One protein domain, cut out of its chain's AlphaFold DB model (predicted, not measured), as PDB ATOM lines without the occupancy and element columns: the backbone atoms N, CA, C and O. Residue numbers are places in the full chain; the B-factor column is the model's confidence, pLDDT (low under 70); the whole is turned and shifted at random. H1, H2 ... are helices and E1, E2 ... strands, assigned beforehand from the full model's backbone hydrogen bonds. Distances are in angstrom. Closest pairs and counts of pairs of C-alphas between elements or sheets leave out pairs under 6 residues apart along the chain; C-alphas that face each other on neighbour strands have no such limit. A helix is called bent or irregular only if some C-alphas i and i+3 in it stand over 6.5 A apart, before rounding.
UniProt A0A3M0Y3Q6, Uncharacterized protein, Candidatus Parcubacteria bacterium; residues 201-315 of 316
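What this domain is: This is residues 201 to 315 of the 316 residues of an uncharacterized protein of Candidatus Parcubacteria bacterium (UniProt A0A3M0Y3Q6). Two lobes lie one after the other along the longest axis: a larger one in which three helices, H1, H2 and H3, stand nearly square to one another with the small hairpin E1 and E2 packed on them, and a smaller one in which the short strand E3, paired with residues 282 to 283, lies beside H4, with H5 close to H4. The long link of residues 269 to 289 leads from the first lobe into the second, and the named elements of one lobe stay apart from those of the other. The printed part has 115 residues, with five named helices and three named strands in the order H1 H2 H3 E1 E2 E3 H4 H5; E1 and E2 form an antiparallel sheet of two. The class is mostly helix, though only 53 of the 115 residues are in named elements. The whole is compact by its radius of gyration of the C-alphas, 15.1 A, and elongated in outline, with spans of 47 by 28 by 20 A.

How they stand to each other: H1, residues 204 to 214, touches H2, residues 223 to 229, with the C-alphas of Gly 213 and Leu 229 closest at 5.4 A. Their lines are about perpendicular, at 81 degrees. H2 also touches H3, residues 238 to 249, which touches H2 with its residues 241 to 245 alone. The closest C-alphas are those of Ile 223 and Tyr 245, 7.1 A apart, and the lines are about perpendicular, at 89 degrees. H1 and H3 are close but not clearly touching, with the C-alphas of Leu 207 and Ile 244 closest at 7.8 A. E1, residues 255 to 257, and E2, residues 265 to 268, form an antiparallel hairpin. N 256 and O 267 are 2.9 A apart, and N 267 and O 256 are 3.0 A apart, both within hydrogen-bond range. The closest C-alphas of H3 and E1 are those of Met 248 and Phe 255, at 5.8 A; those of H1 and E2 are Met 214 and Leu 268, at 6.3 A. Residues 221 to 222 pair antiparallel with residues 265 to 266 of E2. E3, residues 290 to 292, pairs with no named strand, but residues 282 to 283 pair with it antiparallel. Its closest C-alphas to H4, residues 300 to 308, are those of Leu 291 and Asp 302, 5.4 A apart. H4 and H5, residues 312 to 315, are close but not clearly touching, with the C-alphas of Leu 306 and Leu 312 closest at 4.8 A. In H1, H3 and H4 every O i to N i+4 pair is within hydrogen-bond range; in H2 1 of 3 is, beside 2 of 4 O i to N i+3 pairs, and H5 is too short for an O i to N i+4 pair.

Where its parts are: H1 begins at C-alpha 204, (80.222, 79.610, 95.479), and is 15.3 A long. H2 is 10.2 A long; it is neither bent nor irregular, but only just: C-alphas 225 and 228 are 6.3 A apart. H3, the longest helix with 12 residues, measures 16.5 A and ends at C-alpha 249, (91.423, 87.612, 92.074). E1 is 6.8 A long and E2 10.5 A. E3 is 5.6 A long, H4 12.4 A and H5 5.5 A, with C-alpha 315 at (87.487, 77.203, 117.729).

The domain as a whole: The two C-alphas farthest apart, those of Gly 237 and Thr 287, are 48.6 A from each other. The printed part has no cut. The link from E2 to E3, 21 residues, is long; those from H3 to E1 and from H4 to H5 are tight. The mean pLDDT of the printed part is 95.2, and residues 260 to 261, in the link from E1 to E2, are under 70.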
ATOM      1  N   PRO A 201      84.586  78.771  86.060       96.62
ATOM      2  CA  PRO A 201      84.421  79.429  87.346       96.62
ATOM      3  C   PRO A 201      83.993  78.405  88.412       96.62
ATOM      4  O   PRO A 201      83.088  77.607  88.151       96.62
ATOM      5  N   PRO A 202      84.617  78.410  89.604       97.44
ATOM      6  CA  PRO A 202      84.190  77.552  90.698       97.44
ATOM      7  C   PRO A 202      82.803  77.970  91.197       97.44
ATOM      8  O   PRO A 202      82.430  79.145  91.135       97.44
ATOM      9  N   ALA A 203      82.054  77.013  91.741       97.44
ATOM     10  CA  ALA A 203      80.818  77.304  92.454       97.44
ATOM     11  C   ALA A 203      81.095  78.117  93.735       97.44
ATOM     12  O   ALA A 203      82.185  78.063  94.311       97.44
ATOM     13  N   GLU A 204      80.092  78.841  94.232       96.12
ATOM     14  CA  GLU A 204      80.222  79.610  95.479       96.12
ATOM     15  C   GLU A 204      80.551  78.713  96.685       96.12
ATOM     16  O   GLU A 204      81.372  79.077  97.528       96.12
ATOM     17  N   GLU A 205      79.982  77.506  96.725       96.56
ATOM     18  CA  GLU A 205      80.294  76.486  97.732       96.56
ATOM     19  C   GLU A 205      81.780  76.092  97.705       96.56
ATOM     20  O   GLU A 205      82.416  76.015  98.752       96.56
ATOM     21  N   GLN A 206      82.367  75.951  96.512       97.56
ATOM     22  CA  GLN A 206      83.781  75.610  96.338       97.56
ATOM     23  C   GLN A 206      84.707  76.720  96.849       97.56
ATOM     24  O   GLN A 206      85.683  76.440  97.543       97.56
ATOM     25  N   LEU A 207      84.386  77.986  96.561       97.19
ATOM     26  CA  LEU A 207      85.132  79.132  97.100       97.19
ATOM     27  C   LEU A 207      84.974  79.266  98.615       97.19
ATOM     28  O   LEU A 207      85.925  79.632  99.305       97.19
ATOM     29  N   THR A 208      83.788  78.953  99.130       96.94
ATOM     30  CA  THR A 208      83.511  78.946 100.566       96.94
ATOM     31  C   THR A 208      84.326  77.860 101.264       96.94
ATOM     32  O   THR A 208      85.031  78.151 102.230       96.94
ATOM     33  N   SER A 209      84.317  76.631 100.738       96.94
ATOM     34  CA  SER A 209      85.144  75.530 101.240       96.94
ATOM     35  C   SER A 209      86.628  75.866 101.188       96.94
ATOM     36  O   SER A 209      87.342  75.607 102.153       96.94
ATOM     37  N   LEU A 210      87.097  76.461 100.087       98.00
ATOM     38  CA  LEU A 210      88.480  76.908  99.968       98.00
ATOM     39  C   LEU A 210      88.833  77.885 101.091       98.00
ATOM     40  O   LEU A 210      89.832  77.687 101.776       98.00
ATOM     41  N   ALA A 211      88.010  78.914 101.304       98.00
ATOM     42  CA  ALA A 211      88.249  79.905 102.345       98.00
ATOM     43  C   ALA A 211      88.326  79.260 103.737       98.00
ATOM     44  O   ALA A 211      89.263  79.538 104.482       98.00
ATOM     45  N   TRP A 212      87.413  78.339 104.060       97.31
ATOM     46  CA  TRP A 212      87.461  77.579 105.312       97.31
ATOM     47  C   TRP A 212      88.702  76.692 105.431       97.31
ATOM     48  O   TRP A 212      89.340  76.670 106.483       97.31
ATOM     49  N   GLY A 213      89.088  76.000 104.359       96.44
ATOM     50  CA  GLY A 213      90.303  75.187 104.326       96.44
ATOM     51  C   GLY A 213      91.572  76.015 104.543       96.44
ATOM     52  O   GLY A 213      92.511  75.555 105.193       96.44
ATOM     53  N   MET A 214      91.581  77.262 104.064       97.81
ATOM     54  CA  MET A 214      92.712  78.178 104.207       97.81
ATOM     55  C   MET A 214      92.890  78.747 105.623       97.81
ATOM     56  O   MET A 214      93.984  79.216 105.921       97.81
ATOM     57  N   VAL A 215      91.888  78.680 106.515       96.75
ATOM     58  CA  VAL A 215      92.000  79.189 107.906       96.75
ATOM     59  C   VAL A 215      93.142  78.517 108.679       96.75
ATOM     60  O   VAL A 215      93.745  79.123 109.562       96.75
ATOM     61  N   ASN A 216      93.458  77.266 108.339       93.75
ATOM     62  CA  ASN A 216      94.501  76.487 109.004       93.75
ATOM     63  C   ASN A 216      95.901  76.668 108.405       93.75
ATOM     64  O   ASN A 216      96.845  76.057 108.908       93.75
ATOM     65  N   LEU A 217      96.038  77.467 107.343       95.56
ATOM     66  CA  LEU A 217      97.312  77.709 106.680       95.56
ATOM     67  C   LEU A 217      98.029  78.892 107.326       95.56
ATOM     68  O   LEU A 217      97.498  79.998 107.380       95.56
ATOM     69  N   ASP A 218      99.260  78.653 107.761       90.12
ATOM     70  CA  ASP A 218     100.123  79.695 108.317       90.12
ATOM     71  C   ASP A 218     100.785  80.537 107.214       90.12
ATOM     72  O   ASP A 218     100.885  81.759 107.324       90.12
ATOM     73  N   ASP A 219     101.170  79.889 106.110       94.69
ATOM     74  CA  ASP A 219     101.918  80.512 105.019       94.69
ATOM     75  C   ASP A 219     101.093  80.639 103.730       94.69
ATOM     76  O   ASP A 219     100.360  79.707 103.376       94.69
ATOM     77  N   PRO A 220     101.281  81.725 102.948       95.81
ATOM     78  CA  PRO A 220     100.701  81.854 101.617       95.81
ATOM     79  C   PRO A 220     101.055  80.668 100.713       95.81
ATOM     80  O   PRO A 220     102.232  80.315 100.562       95.81
ATOM     81  N   GLN A 221     100.055  80.083 100.059       96.44
ATOM     82  CA  GLN A 221     100.221  78.876  99.247       96.44
ATOM     83  C   GLN A 221     100.090  79.161  97.749       96.44
ATOM     84  O   GLN A 221      99.272  79.996  97.353       96.44
ATOM     85  N   PRO A 222     100.857  78.465  96.896       94.88
ATOM     86  CA  PRO A 222     100.585  78.448  95.468       94.88
ATOM     87  C   PRO A 222      99.232  77.770  95.212       94.88
ATOM     88  O   PRO A 222      98.753  76.961  96.014       94.88
ATOM     89  N   ILE A 223      98.590  78.119  94.105       94.75
ATOM     90  CA  ILE A 223      97.214  77.697  93.848       94.75
ATOM     91  C   ILE A 223      97.082  76.185  93.660       94.75
ATOM     92  O   ILE A 223      96.078  75.602  94.052       94.75
ATOM     93  N   GLU A 224      98.124  75.542  93.145       93.25
ATOM     94  CA  GLU A 224      98.208  74.099  92.948       93.25
ATOM     95  C   GLU A 224      98.055  73.348  94.280       93.25
ATOM     96  O   GLU A 224      97.380  72.322  94.339       93.25
ATOM     97  N   ASN A 225      98.590  73.903  95.374       95.25
ATOM     98  CA  ASN A 225      98.434  73.334  96.716       95.25
ATOM     99  C   ASN A 225      97.016  73.556  97.267       95.25
ATOM    100  O   ASN A 225      96.494  72.725  98.014       95.25
ATOM    101  N   LEU A 226      96.382  74.669  96.888       96.56
ATOM    102  CA  LEU A 226      95.056  75.060  97.365       96.56
ATOM    103  C   LEU A 226      93.917  74.254  96.739       96.56
ATOM    104  O   LEU A 226      92.878  74.098  97.376       96.56
ATOM    105  N   VAL A 227      94.105  73.702  95.535       95.50
ATOM    106  CA  VAL A 227      93.088  72.880  94.851       95.50
ATOM    107  C   VAL A 227      92.598  71.725  95.731       95.50
ATOM    108  O   VAL A 227      91.408  71.418  95.733       95.50
ATOM    109  N   SER A 228      93.484  71.129  96.535       95.62
ATOM    110  CA  SER A 228      93.146  70.020  97.439       95.62
ATOM    111  C   SER A 228      92.182  70.393  98.578       95.62
ATOM    112  O   SER A 228      91.533  69.517  99.147       95.62
ATOM    113  N   LEU A 229      92.063  71.686  98.899       96.75
ATOM    114  CA  LEU A 229      91.199  72.207  99.964       96.75
ATOM    115  C   LEU A 229      89.768  72.494  99.486       96.75
ATOM    116  O   LEU A 229      88.891  72.818 100.289       96.75
ATOM    117  N   VAL A 230      89.524  72.408  98.178       97.06
ATOM    118  CA  VAL A 230      88.236  72.738  97.575       97.06
ATOM    119  C   VAL A 230      87.278  71.555  97.696       97.06
ATOM    120  O   VAL A 230      87.582  70.453  97.240       97.06
ATOM    121  N   GLN A 231      86.101  71.792  98.277       95.00
ATOM    122  CA  GLN A 231      84.991  70.843  98.339       95.00
ATOM    123  C   GLN A 231      83.706  71.509  97.815       95.00
ATOM    124  O   GLN A 231      83.440  72.655  98.180       95.00
ATOM    125  N   PRO A 232      82.907  70.829  96.972       96.38
ATOM    126  CA  PRO A 232      83.241  69.585  96.266       96.38
ATOM    127  C   PRO A 232      84.474  69.745  95.346       96.38
ATOM    128  O   PRO A 232      84.760  70.870  94.925       96.38
ATOM    129  N   PRO A 233      85.207  68.660  95.018       97.00
ATOM    130  CA  PRO A 233      86.420  68.745  94.205       97.00
ATOM    131  C   PRO A 233      86.194  69.455  92.867       97.00
ATOM    132  O   PRO A 233      85.134  69.334  92.247       97.00
ATOM    133  N   LEU A 234      87.204  70.202  92.420       95.81
ATOM    134  CA  LEU A 234      87.209  70.813  91.093       95.81
ATOM    135  C   LEU A 234      87.309  69.737  90.004       95.81
ATOM    136  O   LEU A 234      87.834  68.648  90.241       95.81
ATOM    137  N   ALA A 235      86.842  70.057  88.795       94.75
ATOM    138  CA  ALA A 235      87.138  69.218  87.641       94.75
ATOM    139  C   ALA A 235      88.655  69.205  87.385       94.75
ATOM    140  O   ALA A 235      89.354  70.188  87.641       94.75
ATOM    141  N   GLU A 236      89.172  68.080  86.900       93.00
ATOM    142  CA  GLU A 236      90.594  67.963  86.585       93.00
ATOM    143  C   GLU A 236      90.974  68.837  85.379       93.00
ATOM    144  O   GLU A 236      90.198  69.006  84.434       93.00
ATOM    145  N   GLY A 237      92.201  69.362  85.396       94.25
ATOM    146  CA  GLY A 237      92.797  70.100  84.282       94.25
ATOM    147  C   GLY A 237      92.931  71.609  84.500       94.25
ATOM    148  O   GLY A 237      92.524  72.180  85.514       94.25
ATOM    149  N   ASP A 238      93.536  72.268  83.508       96.50
ATOM    150  CA  ASP A 238      93.907  73.684  83.597       96.50
ATOM    151  C   ASP A 238      92.680  74.609  83.672       96.50
ATOM    152  O   ASP A 238      92.722  75.638  84.340       96.50
ATOM    153  N   ALA A 239      91.556  74.235  83.054       97.44
ATOM    154  CA  ALA A 239      90.352  75.064  83.029       97.44
ATOM    155  C   ALA A 239      89.835  75.404  84.438       97.44
ATOM    156  O   ALA A 239      89.540  76.568  84.726       97.44
ATOM    157  N   SER A 240      89.771  74.417  85.336       96.94
ATOM    158  CA  SER A 240      89.365  74.646  86.722       96.94
ATOM    159  C   SER A 240      90.435  75.368  87.532       96.94
ATOM    160  O   SER A 240      90.079  76.248  88.310       96.94
ATOM    161  N   LEU A 241      91.723  75.076  87.310       96.94
ATOM    162  CA  LEU A 241      92.846  75.760  87.968       96.94
ATOM    163  C   LEU A 241      92.869  77.268  87.653       96.94
ATOM    164  O   LEU A 241      92.985  78.114  88.542       96.94
ATOM    165  N   PHE A 242      92.705  77.630  86.381       97.56
ATOM    166  CA  PHE A 242      92.598  79.030  85.970       97.56
ATOM    167  C   PHE A 242      91.274  79.658  86.425       97.56
ATOM    168  O   PHE A 242      91.237  80.849  86.736       97.56
ATOM    169  N   GLY A 243      90.204  78.868  86.521       97.88
ATOM    170  CA  GLY A 243      88.921  79.291  87.073       97.88
ATOM    171  C   GLY A 243      89.005  79.740  88.529       97.88
ATOM    172  O   GLY A 243      88.608  80.862  88.853       97.88
ATOM    173  N   ILE A 244      89.579  78.904  89.401       97.69
ATOM    174  CA  ILE A 244      89.800  79.246  90.813       97.69
ATOM    175  C   ILE A 244      90.740  80.448  90.955       97.69
ATOM    176  O   ILE A 244      90.440  81.363  91.720       97.69
ATOM    177  N   TYR A 245      91.800  80.537  90.142       97.06
ATOM    178  CA  TYR A 245      92.693  81.701  90.127       97.06
ATOM    179  C   TYR A 245      91.952  83.013  89.836       97.06
ATOM    180  O   TYR A 245      92.122  84.008  90.547       97.06
ATOM    181  N   LEU A 246      91.118  83.027  88.794       97.38
ATOM    182  CA  LEU A 246      90.342  84.208  88.423       97.38
ATOM    183  C   LEU A 246      89.304  84.568  89.490       97.38
ATOM    184  O   LEU A 246      89.130  85.750  89.789       97.38
ATOM    185  N   ALA A 247      88.657  83.569  90.090       97.81
ATOM    186  CA  ALA A 247      87.680  83.780  91.147       97.81
ATOM    187  C   ALA A 247      88.308  84.366  92.421       97.81
ATOM    188  O   ALA A 247      87.759  85.307  92.993       97.81
ATOM    189  N   MET A 248      89.491  83.890  92.824       97.38
ATOM    190  CA  MET A 248      90.228  84.455  93.961       97.38
ATOM    191  C   MET A 248      90.641  85.907  93.697       97.38
ATOM    192  O   MET A 248      90.454  86.768  94.555       97.38
ATOM    193  N   ARG A 249      91.113  86.225  92.481       95.69
ATOM    194  CA  ARG A 249      91.423  87.612  92.074       95.69
ATOM    195  C   ARG A 249      90.213  88.539  92.098       95.69
ATOM    196  O   ARG A 249      90.382  89.733  92.330       95.69
ATOM    197  N   ALA A 250      89.019  88.014  91.838       97.12
ATOM    198  CA  ALA A 250      87.777  88.778  91.875       97.12
ATOM    199  C   ALA A 250      87.260  89.035  93.305       97.12
ATOM    200  O   ALA A 250      86.304  89.790  93.470       97.12
ATOM    201  N   ARG A 251      87.884  88.435  94.330       97.25
ATOM    202  CA  ARG A 251      87.490  88.531  95.744       97.25
ATOM    203  C   ARG A 251      88.642  89.030  96.630       97.25
ATOM    204  O   ARG A 251      89.081  88.303  97.523       97.25
ATOM    205  N   PRO A 252      89.148  90.262  96.411       97.00
ATOM    206  CA  PRO A 252      90.225  90.836  97.224       97.00
ATOM    207  C   PRO A 252      89.818  91.081  98.688       97.00
ATOM    208  O   PRO A 252      90.681  91.267  99.540       97.00
ATOM    209  N   ASP A 253      88.513  91.076  98.981       96.50
ATOM    210  CA  ASP A 253      87.946  91.076 100.333       96.50
ATOM    211  C   ASP A 253      88.272  89.795 101.112       96.50
ATOM    212  O   ASP A 253      88.334  89.822 102.340       96.50
ATOM    213  N   LEU A 254      88.482  88.684 100.401       97.06
ATOM    214  CA  LEU A 254      88.643  87.357 100.982       97.06
ATOM    215  C   LEU A 254      90.050  86.801 100.762       97.06
ATOM    216  O   LEU A 254      90.651  86.264 101.691       97.06
ATOM    217  N   PHE A 255      90.606  86.976  99.564       97.56
ATOM    218  CA  PHE A 255      91.902  86.433  99.175       97.56
ATOM    219  C   PHE A 255      92.871  87.546  98.789       97.56
ATOM    220  O   PHE A 255      92.558  88.403  97.965       97.56
ATOM    221  N   ALA A 256      94.090  87.489  99.320       96.00
ATOM    222  CA  ALA A 256      95.175  88.353  98.878       96.00
ATOM    223  C   ALA A 256      96.308  87.528  98.283       96.00
ATOM    224  O   ALA A 256      96.710  86.500  98.835       96.00
ATOM    225  N   ASN A 257      96.860  88.029  97.182       94.75
ATOM    226  CA  ASN A 257      98.126  87.547  96.669       94.75
ATOM    227  C   ASN A 257      99.264  88.181  97.487       94.75
ATOM    228  O   ASN A 257      99.491  89.388  97.409       94.75
ATOM    229  N   ALA A 258      99.936  87.374  98.302       91.44
ATOM    230  CA  ALA A 258     101.061  87.779  99.137       91.44
ATOM    231  C   ALA A 258     102.360  87.974  98.341       91.44
ATOM    232  O   ALA A 258     103.270  88.628  98.840       91.44
ATOM    233  N   ASP A 259     102.431  87.432  97.124       83.44
ATOM    234  CA  ASP A 259     103.541  87.632  96.198       83.44
ATOM    235  C   ASP A 259     102.995  88.192  94.874       83.44
ATOM    236  O   ASP A 259     102.572  87.428  93.999       83.44
ATOM    237  N   PRO A 260     102.941  89.530  94.710       62.59
ATOM    238  CA  PRO A 260     102.450  90.154  93.485       62.59
ATOM    239  C   PRO A 260     103.359  89.894  92.273       62.59
ATOM    240  O   PRO A 260     103.031  90.358  91.178       62.59
ATOM    241  N   GLY A 261     104.470  89.165  92.449       69.00
ATOM    242  CA  GLY A 261     105.256  88.596  91.368       69.00
ATOM    243  C   GLY A 261     104.451  87.637  90.485       69.00
ATOM    244  O   GLY A 261     103.223  87.537  90.534       69.00
ATOM    245  N   GLN A 262     105.140  86.925  89.597       71.38
ATOM    246  CA  GLN A 262     104.462  86.212  88.504       71.38
ATOM    247  C   GLN A 262     104.011  84.797  88.903       71.38
ATOM    248  O   GLN A 262     103.338  84.112  88.122       71.38
ATOM    249  N   ARG A 263     104.326  84.381  90.138       87.75
ATOM    250  CA  ARG A 263     103.894  83.130  90.774       87.75
ATOM    251  C   ARG A 263     103.072  83.447  92.025       87.75
ATOM    252  O   ARG A 263     103.624  83.492  93.121       87.75
ATOM    253  N   PRO A 264     101.761  83.697  91.869       91.69
ATOM    254  CA  PRO A 264     100.932  84.193  92.956       91.69
ATOM    255  C   PRO A 264     100.866  83.186  94.107       91.69
ATOM    256  O   PRO A 264     100.569  82.006  93.900       91.69
ATOM    257  N   ARG A 265     101.096  83.672  95.328       94.81
ATOM    258  CA  ARG A 265     100.927  82.909  96.569       94.81
ATOM    259  C   ARG A 265      99.787  83.511  97.363       94.81
ATOM    260  O   ARG A 265      99.822  84.675  97.744       94.81
ATOM    261  N   TRP A 266      98.770  82.715  97.622       96.69
ATOM    262  CA  TRP A 266      97.506  83.185  98.151       96.69
ATOM    263  C   TRP A 266      97.399  82.953  99.646       96.69
ATOM    264  O   TRP A 266      97.749  81.888 100.155       96.69
ATOM    265  N   LYS A 267      96.856  83.951 100.337       97.06
ATOM    266  CA  LYS A 267      96.442  83.853 101.734       97.06
ATOM    267  C   LYS A 267      95.025  84.375 101.906       97.06
ATOM    268  O   LYS A 267      94.551  85.195 101.115       97.06
ATOM    269  N   LEU A 268      94.379  83.914 102.966       97.50
ATOM    270  CA  LEU A 268      93.087  84.418 103.395       97.50
ATOM    271  C   LEU A 268      93.287  85.747 104.145       97.50
ATOM    272  O   LEU A 268      94.169  85.851 104.998       97.50
ATOM    273  N   VAL A 269      92.513  86.775 103.798       96.69
ATOM    274  CA  VAL A 269      92.577  88.113 104.427       96.69
ATOM    275  C   VAL A 269      91.251  88.581 105.016       96.69
ATOM    276  O   VAL A 269      91.234  89.546 105.778       96.69
ATOM    277  N   GLY A 270      90.164  87.881 104.708       95.56
ATOM    278  CA  GLY A 270      88.843  88.121 105.270       95.56
ATOM    279  C   GLY A 270      88.280  86.875 105.952       95.56
ATOM    280  O   GLY A 270      88.752  85.766 105.694       95.56
ATOM    281  N   PRO A 271      87.257  87.036 106.808       96.31
ATOM    282  CA  PRO A 271      86.569  85.896 107.397       96.31
ATOM    283  C   PRO A 271      85.928  85.039 106.289       96.31
ATOM    284  O   PRO A 271      85.306  85.603 105.380       96.31
ATOM    285  N   PRO A 272      86.035  83.699 106.352       96.12
ATOM    286  CA  PRO A 272      85.337  82.827 105.418       96.12
ATOM    287  C   PRO A 272      83.823  83.090 105.433       96.12
ATOM    288  O   PRO A 272      83.247  83.286 106.508       96.12
ATOM    289  N   PRO A 273      83.156  83.092 104.267       94.88
ATOM    290  CA  PRO A 273      81.704  83.195 104.207       94.88
ATOM    291  C   PRO A 273      81.027  81.885 104.650       94.88
ATOM    292  O   PRO A 273      81.662  80.839 104.781       94.88
ATOM    293  N   GLY A 274      79.707  81.927 104.833       91.19
ATOM    294  CA  GLY A 274      78.891  80.738 105.095       91.19
ATOM    295  C   GLY A 274      78.708  80.398 106.575       91.19
ATOM    296  O   GLY A 274      79.063  81.165 107.469       91.19
ATOM    297  N   SER A 275      78.071  79.254 106.826       88.38
ATOM    298  CA  SER A 275      77.802  78.766 108.176       88.38
ATOM    299  C   SER A 275      79.050  78.153 108.805       88.38
ATOM    300  O   SER A 275      79.793  77.410 108.168       88.38
ATOM    301  N   PHE A 276      79.235  78.418 110.094       94.19
ATOM    302  CA  PHE A 276      80.305  77.849 110.899       94.19
ATOM    303  C   PHE A 276      79.717  77.197 112.141       94.19
ATOM    304  O   PHE A 276      78.827  77.760 112.773       94.19
ATOM    305  N   THR A 277      80.199  76.015 112.504       96.44
ATOM    306  CA  THR A 277      79.843  75.359 113.764       96.44
ATOM    307  C   THR A 277      81.135  75.086 114.533       96.44
ATOM    308  O   THR A 277      81.896  74.210 114.118       96.44
ATOM    309  N   PRO A 278      81.415  75.831 115.615       95.62
ATOM    310  CA  PRO A 278      82.648  75.685 116.367       95.62
ATOM    311  C   PRO A 278      82.665  74.384 117.165       95.62
ATOM    312  O   PRO A 278      81.632  73.902 117.634       95.62
ATOM    313  N   ARG A 279      83.863  73.843 117.376       96.69
ATOM    314  CA  ARG A 279      84.123  72.706 118.270       96.69
ATOM    315  C   ARG A 279      84.433  73.138 119.694       96.69
ATOM    316  O   ARG A 279      84.158  72.393 120.634       96.69
ATOM    317  N   HIS A 280      84.969  74.344 119.857       97.12
ATOM    318  CA  HIS A 280      85.336  74.905 121.152       97.12
ATOM    319  C   HIS A 280      84.612  76.235 121.397       97.12
ATOM    320  O   HIS A 280      84.360  76.971 120.443       97.12
ATOM    321  N   PRO A 281      84.246  76.547 122.654       97.31
ATOM    322  CA  PRO A 281      83.666  77.843 122.976       97.31
ATOM    323  C   PRO A 281      84.725  78.940 122.867       97.31
ATOM    324  O   PRO A 281      85.901  78.707 123.151       97.31
ATOM    325  N   ALA A 282      84.286  80.157 122.569       97.75
ATOM    326  CA  ALA A 282      85.110  81.350 122.703       97.75
ATOM    327  C   ALA A 282      84.279  82.547 123.158       97.75
ATOM    328  O   ALA A 282      83.071  82.625 122.928       97.75
ATOM    329  N   TYR A 283      84.962  83.489 123.797       97.25
ATOM    330  CA  TYR A 283      84.420  84.775 124.205       97.25
ATOM    331  C   TYR A 283      85.349  85.894 123.730       97.25
ATOM    332  O   TYR A 283      86.539  85.665 123.501       97.25
ATOM    333  N   ASP A 284      84.813  87.101 123.570       97.62
ATOM    334  CA  ASP A 284      85.618  88.283 123.271       97.62
ATOM    335  C   ASP A 284      86.406  88.682 124.530       97.62
ATOM    336  O   ASP A 284      85.794  88.999 125.555       97.62
ATOM    337  N   PRO A 285      87.750  88.703 124.496       96.44
ATOM    338  CA  PRO A 285      88.560  88.984 125.680       96.44
ATOM    339  C   PRO A 285      88.390  90.414 126.216       96.44
ATOM    340  O   PRO A 285      88.770  90.684 127.352       96.44
ATOM    341  N   ASN A 286      87.833  91.332 125.422       96.12
ATOM    342  CA  ASN A 286      87.647  92.727 125.814       96.12
ATOM    343  C   ASN A 286      86.272  92.979 126.443       96.12
ATOM    344  O   ASN A 286      86.157  93.815 127.336       96.12
ATOM    345  N   THR A 287      85.230  92.287 125.972       96.94
ATOM    346  CA  THR A 287      83.840  92.510 126.414       96.94
ATOM    347  C   THR A 287      83.289  91.381 127.280       96.94
ATOM    348  O   THR A 287      82.267  91.572 127.935       96.94
ATOM    349  N   TYR A 288      83.962  90.225 127.310       94.88
ATOM    350  CA  TYR A 288      83.503  88.979 127.932       94.88
ATOM    351  C   TYR A 288      82.196  88.419 127.342       94.88
ATOM    352  O   TYR A 288      81.572  87.538 127.932       94.88
ATOM    353  N   GLU A 289      81.786  88.899 126.167       97.31
ATOM    354  CA  GLU A 289      80.642  88.366 125.431       97.31
ATOM    355  C   GLU A 289      80.978  86.989 124.849       97.31
ATOM    356  O   GLU A 289      82.048  86.793 124.270       97.31
ATOM    357  N   ILE A 290      80.069  86.024 125.002       96.81
ATOM    358  CA  ILE A 290      80.219  84.690 124.413       96.81
ATOM    359  C   ILE A 290      80.002  84.816 122.907       96.81
ATOM    360  O   ILE A 290      78.887  85.076 122.468       96.81
ATOM    361  N   LEU A 291      81.059  84.594 122.129       96.31
ATOM    362  CA  LEU A 291      81.006  84.662 120.668       96.31
ATOM    363  C   LEU A 291      80.459  83.368 120.074       96.31
ATOM    364  O   LEU A 291      79.780  83.385 119.053       96.31
ATOM    365  N   CYS A 292      80.771  82.222 120.685       96.75
ATOM    366  CA  CYS A 292      80.260  80.946 120.207       96.75
ATOM    367  C   CYS A 292      80.251  79.849 121.276       96.75
ATOM    368  O   CYS A 292      81.007  79.876 122.252       96.75
ATOM    369  N   LEU A 293      79.395  78.849 121.051       96.81
ATOM    370  CA  LEU A 293      79.296  77.631 121.849       96.81
ATOM    371  C   LEU A 293      79.549  76.394 120.970       96.81
ATOM    372  O   LEU A 293      79.198  76.406 119.787       96.81
ATOM    373  N   PRO A 294      80.111  75.306 121.528       97.06
ATOM    374  CA  PRO A 294      80.359  74.077 120.788       97.06
ATOM    375  C   PRO A 294      79.096  73.522 120.138       97.06
ATOM    376  O   PRO A 294      78.051  73.420 120.783       97.06
ATOM    377  N   ASN A 295      79.220  73.088 118.886       95.69
ATOM    378  CA  ASN A 295      78.159  72.454 118.103       95.69
ATOM    379  C   ASN A 295      76.922  73.341 117.858       95.69
ATOM    380  O   ASN A 295      75.870  72.828 117.476       95.69
ATOM    381  N   GLN A 296      77.033  74.661 118.054       96.06
ATOM    382  CA  GLN A 296      75.988  75.629 117.715       96.06
ATOM    383  C   GLN A 296      76.435  76.499 116.534       96.06
ATOM    384  O   GLN A 296      77.571  76.970 116.539       96.06
ATOM    385  N   PRO A 297      75.582  76.740 115.524       96.06
ATOM    386  CA  PRO A 297      75.934  77.627 114.422       96.06
ATOM    387  C   PRO A 297      76.295  79.032 114.923       96.06
ATOM    388  O   PRO A 297      75.498  79.664 115.614       96.06
ATOM    389  N   ALA A 298      77.479  79.517 114.557       95.62
ATOM    390  CA  ALA A 298      77.904  80.886 114.822       95.62
ATOM    391  C   ALA A 298      77.296  81.836 113.783       95.62
ATOM    392  O   ALA A 298      77.191  81.491 112.599       95.62
ATOM    393  N   SER A 299      76.903  83.039 114.207       95.25
ATOM    394  CA  SER A 299      76.413  84.049 113.270       95.25
ATOM    395  C   SER A 299      77.565  84.618 112.422       95.25
ATOM    396  O   SER A 299      78.725  84.581 112.844       95.25
ATOM    397  N   PRO A 300      77.293  85.205 111.239       95.06
ATOM    398  CA  PRO A 300      78.335  85.851 110.439       95.06
ATOM    399  C   PRO A 300      79.084  86.972 111.180       95.06
ATOM    400  O   PRO A 300      80.278  87.168 110.952       95.06
ATOM    401  N   SER A 301      78.409  87.697 112.082       95.62
ATOM    402  CA  SER A 301      79.049  88.700 112.943       95.62
ATOM    403  C   SER A 301      80.015  88.068 113.941       95.62
ATOM    404  O   SER A 301      81.116  88.592 114.112       95.62
ATOM    405  N   ASP A 302      79.659  86.923 114.526       96.31
ATOM    406  CA  ASP A 302      80.528  86.213 115.471       96.31
ATOM    407  C   ASP A 302      81.752  85.637 114.759       96.31
ATOM    408  O   ASP A 302      82.868  85.777 115.248       96.31
ATOM    409  N   VAL A 303      81.580  85.055 113.564       96.81
ATOM    410  CA  VAL A 303      82.697  84.549 112.738       96.81
ATOM    411  C   VAL A 303      83.657  85.679 112.382       96.81
ATOM    412  O   VAL A 303      84.872  85.535 112.534       96.81
ATOM    413  N   LYS A 304      83.125  86.829 111.953       96.69
ATOM    414  CA  LYS A 304      83.941  88.016 111.687       96.69
ATOM    415  C   LYS A 304      84.695  88.459 112.939       96.69
ATOM    416  O   LYS A 304      85.884  88.756 112.853       96.69
ATOM    417  N   ARG A 305      84.040  88.464 114.101       97.31
ATOM    418  CA  ARG A 305      84.679  88.862 115.357       97.31
ATOM    419  C   ARG A 305      85.769  87.879 115.791       97.31
ATOM    420  O   ARG A 305      86.855  88.300 116.174       97.31
ATOM    421  N   LEU A 306      85.520  86.576 115.665       97.31
ATOM    422  CA  LEU A 306      86.503  85.517 115.906       97.31
ATOM    423  C   LEU A 306      87.723  85.648 114.984       97.31
ATOM    424  O   LEU A 306      88.847  85.423 115.431       97.31
ATOM    425  N   TRP A 307      87.516  86.026 113.720       96.75
ATOM    426  CA  TRP A 307      88.593  86.317 112.771       96.75
ATOM    427  C   TRP A 307      89.431  87.523 113.207       96.75
ATOM    428  O   TRP A 307      90.649  87.412 113.311       96.75
ATOM    429  N   GLU A 308      88.788  88.651 113.527       96.69
ATOM    430  CA  GLU A 308      89.462  89.876 113.990       96.69
ATOM    431  C   GLU A 308      90.305  89.651 115.254       96.69
ATOM    432  O   GLU A 308      91.358  90.265 115.416       96.69
ATOM    433  N   LEU A 309      89.853  88.761 116.141       96.88
ATOM    434  CA  LEU A 309      90.547  88.402 117.378       96.88
ATOM    435  C   LEU A 309      91.608  87.301 117.192       96.88
ATOM    436  O   LEU A 309      92.276  86.940 118.158       96.88
ATOM    437  N   GLY A 310      91.750  86.729 115.990       95.88
ATOM    438  CA  GLY A 310      92.650  85.596 115.736       95.88
ATOM    439  C   GLY A 310      92.233  84.295 116.438       95.88
ATOM    440  O   GLY A 310      93.039  83.380 116.579       95.88
ATOM    441  N   LEU A 311      90.979  84.202 116.888       96.69
ATOM    442  CA  LEU A 311      90.441  83.055 117.624       96.69
ATOM    443  C   LEU A 311      89.799  82.009 116.711       96.69
ATOM    444  O   LEU A 311      89.601  80.879 117.148       96.69
ATOM    445  N   LEU A 312      89.494  82.353 115.451       96.31
ATOM    446  CA  LEU A 312      88.756  81.467 114.545       96.31
ATOM    447  C   LEU A 312      89.417  80.086 114.400       96.31
ATOM    448  O   LEU A 312      88.739  79.072 114.520       96.31
ATOM    449  N   ARG A 313      90.745  80.031 114.241       95.00
ATOM    450  CA  ARG A 313      91.494  78.765 114.144       95.00
ATOM    451  C   ARG A 313      91.406  77.919 115.419       95.00
ATOM    452  O   ARG A 313      91.411  76.700 115.336       95.00
ATOM    453  N   ALA A 314      91.332  78.552 116.589       95.19
ATOM    454  CA  ALA A 314      91.290  77.852 117.873       95.19
ATOM    455  C   ALA A 314      89.920  77.220 118.173       95.19
ATOM    456  O   ALA A 314      89.831  76.326 119.012       95.19
ATOM    457  N   VAL A 315      88.857  77.693 117.514       95.38
ATOM    458  CA  VAL A 315      87.487  77.203 117.729       95.38
ATOM    459  C   VAL A 315      87.003  76.205 116.677       95.38
ATOM    460  O   VAL A 315      85.942  75.611 116.874       95.38
TER     461      VAL A 315